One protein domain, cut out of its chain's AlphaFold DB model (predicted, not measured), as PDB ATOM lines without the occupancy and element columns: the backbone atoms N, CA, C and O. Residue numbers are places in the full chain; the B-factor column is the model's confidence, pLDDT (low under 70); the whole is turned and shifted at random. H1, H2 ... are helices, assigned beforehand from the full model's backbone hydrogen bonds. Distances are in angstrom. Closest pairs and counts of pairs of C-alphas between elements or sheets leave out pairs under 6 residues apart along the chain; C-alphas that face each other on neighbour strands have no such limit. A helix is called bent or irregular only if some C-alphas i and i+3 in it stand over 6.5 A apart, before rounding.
ATOM      1  N   VAL A  71     192.229 278.863 147.243       92.19
ATOM      2  CA  VAL A  71     192.304 277.591 146.490       92.19
ATOM      3  C   VAL A  71     193.649 276.879 146.690       92.19
ATOM      4  O   VAL A  71     193.696 275.689 147.002       92.19
ATOM      5  N   ASP A  72     194.762 277.602 146.536       91.38
ATOM      6  CA  ASP A  72     196.110 277.032 146.657       91.38
ATOM      7  C   ASP A  72     196.440 276.684 148.123       91.38
ATOM      8  O   ASP A  72     197.204 275.758 148.391       91.38
ATOM      9  N   TRP A  73     195.850 277.406 149.081       92.25
ATOM     10  CA  TRP A  73     195.931 277.107 150.513       92.25
ATOM     11  C   TRP A  73     195.160 275.844 150.888       92.25
ATOM     12  O   TRP A  73     195.725 274.967 151.540       92.25
ATOM     13  N   ALA A  74     193.918 275.713 150.424       91.56
ATOM     14  CA  ALA A  74     193.061 274.572 150.715       91.56
ATOM     15  C   ALA A  74     193.646 273.256 150.184       91.56
ATOM     16  O   ALA A  74     193.453 272.213 150.793       91.56
ATOM     17  N   ARG A  75     194.423 273.277 149.093       91.38
ATOM     18  CA  ARG A  75     195.106 272.084 148.551       91.38
ATOM     19  C   ARG A  75     196.293 271.596 149.389       91.38
ATOM     20  O   ARG A  75     196.797 270.503 149.141       91.38
ATOM     21  N   GLN A  76     196.788 272.384 150.343       92.88
ATOM     22  CA  GLN A  76     197.968 272.004 151.120       92.88
ATOM     23  C   GLN A  76     197.643 270.838 152.052       92.88
ATOM     24  O   GLN A  76     196.697 270.905 152.833       92.88
ATOM     25  N   GLU A  77     198.489 269.807 152.050       92.88
ATOM     26  CA  GLU A  77     198.285 268.599 152.860       92.88
ATOM     27  C   GLU A  77     198.112 268.913 154.355       92.88
ATOM     28  O   GLU A  77     197.275 268.316 155.027       92.88
ATOM     29  N   LYS A  78     198.843 269.906 154.878       93.81
ATOM     30  CA  LYS A  78     198.693 270.350 156.273       93.81
ATOM     31  C   LYS A  78     197.295 270.895 156.589       93.81
ATOM     32  O   LYS A  78     196.796 270.658 157.679       93.81
ATOM     33  N   VAL A  79     196.665 271.605 155.650       92.56
ATOM     34  CA  VAL A  79     195.326 272.199 155.823       92.56
ATOM     35  C   VAL A  79     194.276 271.102 155.745       92.56
ATOM     36  O   VAL A  79     193.391 271.012 156.584       92.56
ATOM     37  N   GLN A  80     194.450 270.212 154.776       91.12
ATOM     38  CA  GLN A  80     193.633 269.027 154.570       91.12
ATOM     39  C   GLN A  80     193.625 268.098 155.799       91.12
ATOM     40  O   GLN A  80     192.573 267.611 156.208       91.12
ATOM     41  N   LYS A  81     194.786 267.889 156.434       90.81
ATOM     42  CA  LYS A  81     194.898 267.144 157.699       90.81
ATOM     43  C   LYS A  81     194.259 267.893 158.867       90.81
ATOM     44  O   LYS A  81     193.482 267.294 159.599       90.81
ATOM     45  N   ALA A  82     194.537 269.190 158.998       90.69
ATOM     46  CA  ALA A  82     193.973 270.018 160.061       90.69
ATOM     47  C   ALA A  82     192.440 270.117 159.995       90.69
ATOM     48  O   ALA A  82     191.809 270.311 161.024       90.69
ATOM     49  N   TRP A  83     191.828 269.969 158.815       89.62
ATOM     50  CA  TRP A  83     190.370 269.933 158.673       89.62
ATOM     51  C   TRP A  83     189.761 268.569 159.030       89.62
ATOM     52  O   TRP A  83     188.615 268.494 159.472       89.62
ATOM     53  N   ALA A  84     190.511 267.479 158.858       88.94
ATOM     54  CA  ALA A  84     190.016 266.129 159.123       88.94
ATOM     55  C   ALA A  84     189.772 265.866 160.621       88.94
ATOM     56  O   ALA A  84     188.815 265.176 160.962       88.94
ATOM     57  N   GLU A  85     190.606 266.435 161.494       88.88
ATOM     58  CA  GLU A  85     190.503 266.314 162.956       88.88
ATOM     59  C   GLU A  85     189.171 266.868 163.516       88.88
ATOM     60  O   GLU A  85     188.382 266.071 164.027       88.88
ATOM     61  N   PRO A  86     188.822 268.160 163.332       85.62
ATOM     62  CA  PRO A  86     187.567 268.717 163.845       85.62
ATOM     63  C   PRO A  86     186.331 268.148 163.137       85.62
ATOM     64  O   PRO A  86     185.258 268.061 163.731       85.62
ATOM     65  N   THR A  87     186.466 267.724 161.874       87.94
ATOM     66  CA  THR A  87     185.380 267.054 161.139       87.94
ATOM     67  C   THR A  87     184.984 265.747 161.819       87.94
ATOM     68  O   THR A  87     183.793 265.467 161.959       87.94
ATOM     69  N   ALA A  88     185.973 264.957 162.250       87.81
ATOM     70  CA  ALA A  88     185.735 263.712 162.965       87.81
ATOM     71  C   ALA A  88     185.221 263.966 164.389       87.81
ATOM     72  O   ALA A  88     184.253 263.329 164.802       87.81
ATOM     73  N   GLU A  89     185.819 264.919 165.109       89.12
ATOM     74  CA  GLU A  89     185.447 265.256 166.489       89.12
ATOM     75  C   GLU A  89     183.995 265.742 166.604       89.12
ATOM     76  O   GLU A  89     183.237 265.269 167.451       89.12
ATOM     77  N   HIS A  90     183.570 266.639 165.711       87.06
ATOM     78  CA  HIS A  90     182.236 267.244 165.759       87.06
ATOM     79  C   HIS A  90     181.215 266.576 164.830       87.06
ATOM     80  O   HIS A  90     180.066 267.018 164.765       87.06
ATOM     81  N   SER A  91     181.599 265.497 164.134       87.50
ATOM     82  CA  SER A  91     180.751 264.792 163.158       87.50
ATOM     83  C   SER A  91     180.123 265.753 162.138       87.50
ATOM     84  O   SER A  91     178.899 265.788 161.969       87.50
ATOM     85  N   LEU A  92     180.965 266.575 161.504       88.75
ATOM     86  CA  LEU A  92     180.516 267.618 160.581       88.75
ATOM     87  C   LEU A  92     179.921 267.021 159.295       88.75
ATOM     88  O   LEU A  92     180.459 266.076 158.718       88.75
ATOM     89  N   ALA A  93     178.836 267.622 158.806       85.00
ATOM     90  CA  ALA A  93     178.103 267.193 157.615       85.00
ATOM     91  C   ALA A  93     178.872 267.427 156.301       85.00
ATOM     92  O   ALA A  93     178.619 266.749 155.309       85.00
ATOM     93  N   ALA A  94     179.810 268.379 156.290       75.62
ATOM     94  CA  ALA A  94     180.582 268.751 155.103       75.62
ATOM     95  C   ALA A  94     181.617 267.691 154.672       75.62
ATOM     96  O   ALA A  94     182.152 267.779 153.567       75.62
ATOM     97  N   GLY A  95     181.882 266.684 155.512       80.38
ATOM     98  CA  GLY A  95     182.857 265.637 155.222       80.38
ATOM     99  C   GLY A  95     184.298 266.152 155.185       80.38
ATOM    100  O   GLY A  95     184.633 267.209 155.726       80.38
ATOM    101  N   ARG A  96     185.186 265.367 154.572       83.00
ATOM    102  CA  ARG A  96     186.613 265.692 154.483       83.00
ATOM    103  C   ARG A  96     186.870 266.712 153.375       83.00
ATOM    104  O   ARG A  96     186.335 266.594 152.277       83.00
ATOM    105  N   LEU A  97     187.775 267.661 153.614       85.00
ATOM    106  CA  LEU A  97     188.102 268.707 152.638       85.00
ATOM    107  C   LEU A  97     188.700 268.139 151.330       85.00
ATOM    108  O   LEU A  97     188.583 268.770 150.282       85.00
ATOM    109  N   GLN A  98     189.294 266.942 151.367       81.06
ATOM    110  CA  GLN A  98     189.837 266.239 150.197       81.06
ATOM    111  C   GLN A  98     188.738 265.718 149.262       81.06
ATOM    112  O   GLN A  98     188.991 265.508 148.079       81.06
ATOM    113  N   GLU A  99     187.543 265.467 149.798       84.50
ATOM    114  CA  GLU A  99     186.392 264.937 149.059       84.50
ATOM    115  C   GLU A  99     185.559 266.068 148.433       84.50
ATOM    116  O   GLU A  99     184.732 265.831 147.554       84.50
ATOM    117  N   MET A 100     185.803 267.312 148.857       85.75
ATOM    118  CA  MET A 100     185.151 268.498 148.320       85.75
ATOM    119  C   MET A 100     185.795 268.952 147.006       85.75
ATOM    120  O   MET A 100     187.010 268.885 146.811       85.75
ATOM    121  N   ASP A 101     184.984 269.538 146.127       90.69
ATOM    122  CA  ASP A 101     185.487 270.271 144.966       90.69
ATOM    123  C   ASP A 101     186.088 271.614 145.422       90.69
ATOM    124  O   ASP A 101     185.394 272.629 145.566       90.69
ATOM    125  N   ILE A 102     187.395 271.602 145.702       91.12
ATOM    126  CA  ILE A 102     188.153 272.756 146.210       91.12
ATOM    127  C   ILE A 102     188.073 273.939 145.240       91.12
ATOM    128  O   ILE A 102     187.932 275.086 145.671       91.12
ATOM    129  N   ASP A 103     188.150 273.677 143.935       90.56
ATOM    130  CA  ASP A 103     188.133 274.735 142.930       90.56
ATOM    131  C   ASP A 103     186.765 275.399 142.886       90.56
ATOM    132  O   ASP A 103     186.676 276.626 142.946       90.56
ATOM    133  N   ARG A 104     185.686 274.617 142.870       88.62
ATOM    134  CA  ARG A 104     184.329 275.165 142.932       88.62
ATOM    135  C   ARG A 104     184.063 275.924 144.232       88.62
ATOM    136  O   ARG A 104     183.386 276.948 144.197       88.62
ATOM    137  N   THR A 105     184.605 275.451 145.351       88.25
ATOM    138  CA  THR A 105     184.348 276.032 146.678       88.25
ATOM    139  C   THR A 105     185.085 277.357 146.883       88.25
ATOM    140  O   THR A 105     184.489 278.332 147.332       88.25
ATOM    141  N   PHE A 106     186.373 277.429 146.529       91.12
ATOM    142  CA  PHE A 106     187.220 278.580 146.873       91.12
ATOM    143  C   PHE A 106     187.496 279.543 145.713       91.12
ATOM    144  O   PHE A 106     187.939 280.665 145.963       91.12
ATOM    145  N   SER A 107     187.227 279.174 144.453       90.19
ATOM    146  CA  SER A 107     187.487 280.066 143.305       90.19
ATOM    147  C   SER A 107     186.673 281.360 143.348       90.19
ATOM    148  O   SER A 107     187.171 282.417 142.952       90.19
ATOM    149  N   PHE A 108     185.445 281.306 143.864       90.12
ATOM    150  CA  PHE A 108     184.623 282.498 144.051       90.12
ATOM    151  C   PHE A 108     185.230 283.445 145.096       90.12
ATOM    152  O   PHE A 108     185.288 284.660 144.885       90.12
ATOM    153  N   THR A 109     185.746 282.891 146.193       90.62
ATOM    154  CA  THR A 109     186.421 283.648 147.254       90.62
ATOM    155  C   THR A 109     187.732 284.257 146.758       90.62
ATOM    156  O   THR A 109     187.982 285.434 147.006       90.62
ATOM    157  N   ASP A 110     188.531 283.504 145.988       89.50
ATOM    158  CA  ASP A 110     189.722 284.020 145.295       89.50
ATOM    159  C   ASP A 110     189.372 285.269 144.462       89.50
ATOM    160  O   ASP A 110     190.060 286.288 144.543       89.50
ATOM    161  N   GLY A 111     188.295 285.201 143.671       87.00
ATOM    162  CA  GLY A 111     187.843 286.307 142.825       87.00
ATOM    163  C   GLY A 111     187.340 287.509 143.625       87.00
ATOM    164  O   GLY A 111     187.700 288.646 143.318       87.00
ATOM    165  N   SER A 112     186.559 287.258 144.676       87.62
ATOM    166  CA  SER A 112     185.981 288.305 145.527       87.62
ATOM    167  C   SER A 112     187.050 289.076 146.306       87.62
ATOM    168  O   SER A 112     186.948 290.292 146.433       87.62
ATOM    169  N   LEU A 113     188.115 288.403 146.759       86.06
ATOM    170  CA  LEU A 113     189.245 289.037 147.455       86.06
ATOM    171  C   LEU A 113     190.181 289.817 146.521       86.06
ATOM    172  O   LEU A 113     190.889 290.717 146.967       86.06
ATOM    173  N   MET A 114     190.229 289.455 145.237       83.06
ATOM    174  CA  MET A 114     191.016 290.177 144.233       83.06
ATOM    175  C   MET A 114     190.320 291.445 143.718       83.06
ATOM    176  O   MET A 114     190.986 292.305 143.136       83.06
ATOM    177  N   GLY A 115     188.999 291.539 143.876       75.81
ATOM    178  CA  GLY A 115     188.206 292.688 143.453       75.81
ATOM    179  C   GLY A 115     188.391 293.909 144.356       75.81
ATOM    180  O   GLY A 115     188.800 293.807 145.510       75.81
ATOM    181  N   SER A 116     188.058 295.089 143.834       76.69
ATOM    182  CA  SER A 116     187.798 296.258 144.676       76.69
ATOM    183  C   SER A 116     186.466 296.086 145.407       76.69
ATOM    184  O   SER A 116     185.570 295.416 144.893       76.69
ATOM    185  N   SER A 136     175.838 294.106 158.666       93.56
ATOM    186  CA  SER A 136     176.545 293.013 157.997       93.56
ATOM    187  C   SER A 136     177.293 292.108 158.979       93.56
ATOM    188  O   SER A 136     177.432 290.923 158.699       93.56
ATOM    189  N   ASN A 137     177.779 292.631 160.110       94.75
ATOM    190  CA  ASN A 137     178.494 291.825 161.100       94.75
ATOM    191  C   ASN A 137     177.535 290.897 161.843       94.75
ATOM    192  O   ASN A 137     177.838 289.713 161.994       94.75
ATOM    193  N   ASP A 138     176.374 291.417 162.246       94.38
ATOM    194  CA  ASP A 138     175.345 290.620 162.914       94.38
ATOM    195  C   ASP A 138     174.817 289.534 161.973       94.38
ATOM    196  O   ASP A 138     174.786 288.367 162.353       94.38
ATOM    197  N   ALA A 139     174.535 289.882 160.712       95.69
ATOM    198  CA  ALA A 139     174.109 288.920 159.696       95.69
ATOM    199  C   ALA A 139     175.149 287.816 159.446       95.69
ATOM    200  O   ALA A 139     174.798 286.645 159.324       95.69
ATOM    201  N   ILE A 140     176.440 288.161 159.365       94.50
ATOM    202  CA  ILE A 140     177.500 287.157 159.196       94.50
ATOM    203  C   ILE A 140     177.559 286.239 160.420       94.50
ATOM    204  O   ILE A 140     177.667 285.026 160.262       94.50
ATOM    205  N   ARG A 141     177.476 286.793 161.634       92.94
ATOM    206  CA  ARG A 141     177.510 286.004 162.870       92.94
ATOM    207  C   ARG A 141     176.313 285.060 162.978       92.94
ATOM    208  O   ARG A 141     176.501 283.911 163.362       92.94
ATOM    209  N   GLU A 142     175.121 285.535 162.631       94.38
ATOM    210  CA  GLU A 142     173.887 284.745 162.611       94.38
ATOM    211  C   GLU A 142     174.015 283.550 161.659       94.38
ATOM    212  O   GLU A 142     173.853 282.410 162.087       94.38
ATOM    213  N   VAL A 143     174.440 283.786 160.413       94.62
ATOM    214  CA  VAL A 143     174.639 282.718 159.415       94.62
ATOM    215  C   VAL A 143     175.694 281.702 159.862       94.62
ATOM    216  O   VAL A 143     175.523 280.499 159.665       94.62
ATOM    217  N   LEU A 144     176.792 282.152 160.481       92.81
ATOM    218  CA  LEU A 144     177.796 281.239 161.038       92.81
ATOM    219  C   LEU A 144     177.222 280.390 162.184       92.81
ATOM    220  O   LEU A 144     177.561 279.212 162.281       92.81
ATOM    221  N   GLY A 145     176.333 280.964 162.999       93.19
ATOM    222  CA  GLY A 145     175.561 280.257 164.026       93.19
ATOM    223  C   GLY A 145     174.669 279.161 163.444       93.19
ATOM    224  O   GLY A 145     174.778 277.995 163.824       93.19
ATOM    225  N   GLU A 146     173.858 279.496 162.445       93.94
ATOM    226  CA  GLU A 146     173.005 278.516 161.762       93.94
ATOM    227  C   GLU A 146     173.826 277.383 161.120       93.94
ATOM    228  O   GLU A 146     173.438 276.216 161.150       93.94
ATOM    229  N   PHE A 147     175.011 277.688 160.582       92.69
ATOM    230  CA  PHE A 147     175.915 276.668 160.043       92.69
ATOM    231  C   PHE A 147     176.485 275.744 161.120       92.69
ATOM    232  O   PHE A 147     176.735 274.570 160.834       92.69
ATOM    233  N   THR A 148     176.680 276.230 162.344       91.88
ATOM    234  CA  THR A 148     177.043 275.361 163.467       91.88
ATOM    235  C   THR A 148     175.889 274.455 163.889       91.88
ATOM    236  O   THR A 148     176.110 273.257 164.067       91.88
ATOM    237  N   ASP A 149     174.655 274.963 163.928       91.88
ATOM    238  CA  ASP A 149     173.460 274.161 164.229       91.88
ATOM    239  C   ASP A 149     173.230 273.054 163.187       91.88
ATOM    240  O   ASP A 149     172.876 271.920 163.518       91.88
ATOM    241  N   LEU A 150     173.521 273.351 161.916       93.38
ATOM    242  CA  LEU A 150     173.472 272.396 160.804       93.38
ATOM    243  C   LEU A 150     174.690 271.458 160.731       93.38
ATOM    244  O   LEU A 150     174.807 270.677 159.784       93.38
ATOM    245  N   LYS A 151     175.610 271.520 161.704       90.81
ATOM    246  CA  LYS A 151     176.877 270.765 161.729       90.81
ATOM    247  C   LYS A 151     177.740 270.964 160.478       90.81
ATOM    248  O   LYS A 151     178.498 270.076 160.093       90.81
ATOM    249  N   MET A 152     177.640 272.110 159.813       89.31
ATOM    250  CA  MET A 152     178.518 272.467 158.692       89.31
ATOM    251  C   MET A 152     179.844 273.063 159.174       89.31
ATOM    252  O   MET A 152     180.852 272.958 158.478       89.31
ATOM    253  N   LEU A 153     179.841 273.663 160.364       90.62
ATOM    254  CA  LEU A 153     181.006 274.243 161.022       90.62
ATOM    255  C   LEU A 153     181.153 273.685 162.446       90.62
ATOM    256  O   LEU A 153     180.155 273.277 163.046       90.62
ATOM    257  N   PRO A 154     182.378 273.665 162.999       89.62
ATOM    258  CA  PRO A 154     182.584 273.355 164.409       89.62
ATOM    259  C   PRO A 154     181.976 274.451 165.301       89.62
ATOM    260  O   PRO A 154     181.897 275.601 164.861       89.62
ATOM    261  N   PRO A 155     181.581 274.128 166.549       88.50
ATOM    262  CA  PRO A 155     180.983 275.091 167.471       88.50
ATOM    263  C   PRO A 155     181.833 276.356 167.612       88.50
ATOM    264  O   PRO A 155     183.052 276.285 167.786       88.50
ATOM    265  N   MET A 156     181.190 277.521 167.542       82.19
ATOM    266  CA  MET A 156     181.886 278.783 167.769       82.19
ATOM    267  C   MET A 156     182.261 278.916 169.248       82.19
ATOM    268  O   MET A 156     181.503 278.517 170.130       82.19
ATOM    269  N   LEU A 157     183.441 279.480 169.520       73.00
ATOM    270  CA  LEU A 157     183.822 279.871 170.876       73.00
ATOM    271  C   LEU A 157     182.882 280.993 171.332       73.00
ATOM    272  O   LEU A 157     182.787 282.025 170.662       73.00
ATOM    273  N   ASN A 158     182.178 280.745 172.435       54.94
ATOM    274  CA  ASN A 158     181.237 281.681 173.052       54.94
ATOM    275  C   ASN A 158     181.944 282.893 173.662       54.94
ATOM    276  O   ASN A 158     183.016 282.698 174.280       54.94
TER     277      ASN A 158
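AT A GLANCE: This is residues 71 to 116 and 136 to 158 of the 158 residues of the protein "Catalytic" of Didymella rabiei (UniProt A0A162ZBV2). The model is an open U of helices: H2 makes the base, and H3 and H4 are two arms that reach out on the same side of it, one near each end, with an empty gap between them. The short H1 sits at the corner between H2 and H3, the link of residues 91 to 101 doubles back beside H2 to reach H3, and a tail of residues 150 to 158 folds back from the end of H4. The printed part has 69 residues, with four named helices in the order H1, H2, H3, H4 and no named strand; the class is all helix. It is only just loose, close to compact, with a radius of gyration of the C-alphas of 13.5 A, and its outline is only just flat, with spans of 32 by 31 by 17 A.

HOW THE PARTS SIT: H1, residues 71 to 74, is close to but not clearly touching H2, residues 77 to 90; their closest C-alphas, those of Ala 74 and Gln 80, are 6.8 A apart. H1 touches H3, residues 102 to 114, and the closest C-alphas there are those of Val 71 and Phe 106, 5.2 A apart. H2 and H3 are apart. H4, residues 136 to 149, is apart from H1, from H2 and from H3. In H4 every O i to N i+4 pair is within hydrogen-bond range, against 8 of 10 in H2 and 7 of 9 in H3; H1 is too short for such a pair.

IN THESE COORDINATES: H1 begins at C-alpha 71, at (192.304, 277.591, 146.490). H2 runs 20.6 A from first to last C-alpha and is neither bent nor irregular, but only just: C-alphas 83 and 86 are 6.0 A apart. H3 measures 17.8 A, from C-alpha 102 at (188.153, 272.756, 146.210) to C-alpha 114, and is only just irregular, with C-alphas 105 and 108 at 7.0 A. H4 measures 20.1 A and ends at C-alpha 149, at (173.460, 274.161, 164.229).

THE WHOLE: The two C-alphas farthest apart are those of Glu 89 and Ser 116, at 38.0 A. The link from H1 to H2 is tight, with 2 residues, and that from H2 to H3 is long, with 11 residues. Residues 117 to 135, in the link across the cut from H3 to H4, are not printed, and C-alphas 116 and 136 are 17.7 A apart. Residues 111 to 116, of which 111 to 114 belong to H3, stand free. The mean pLDDT of the printed part is 88.5, and residue 158, the chain's last, is under 70.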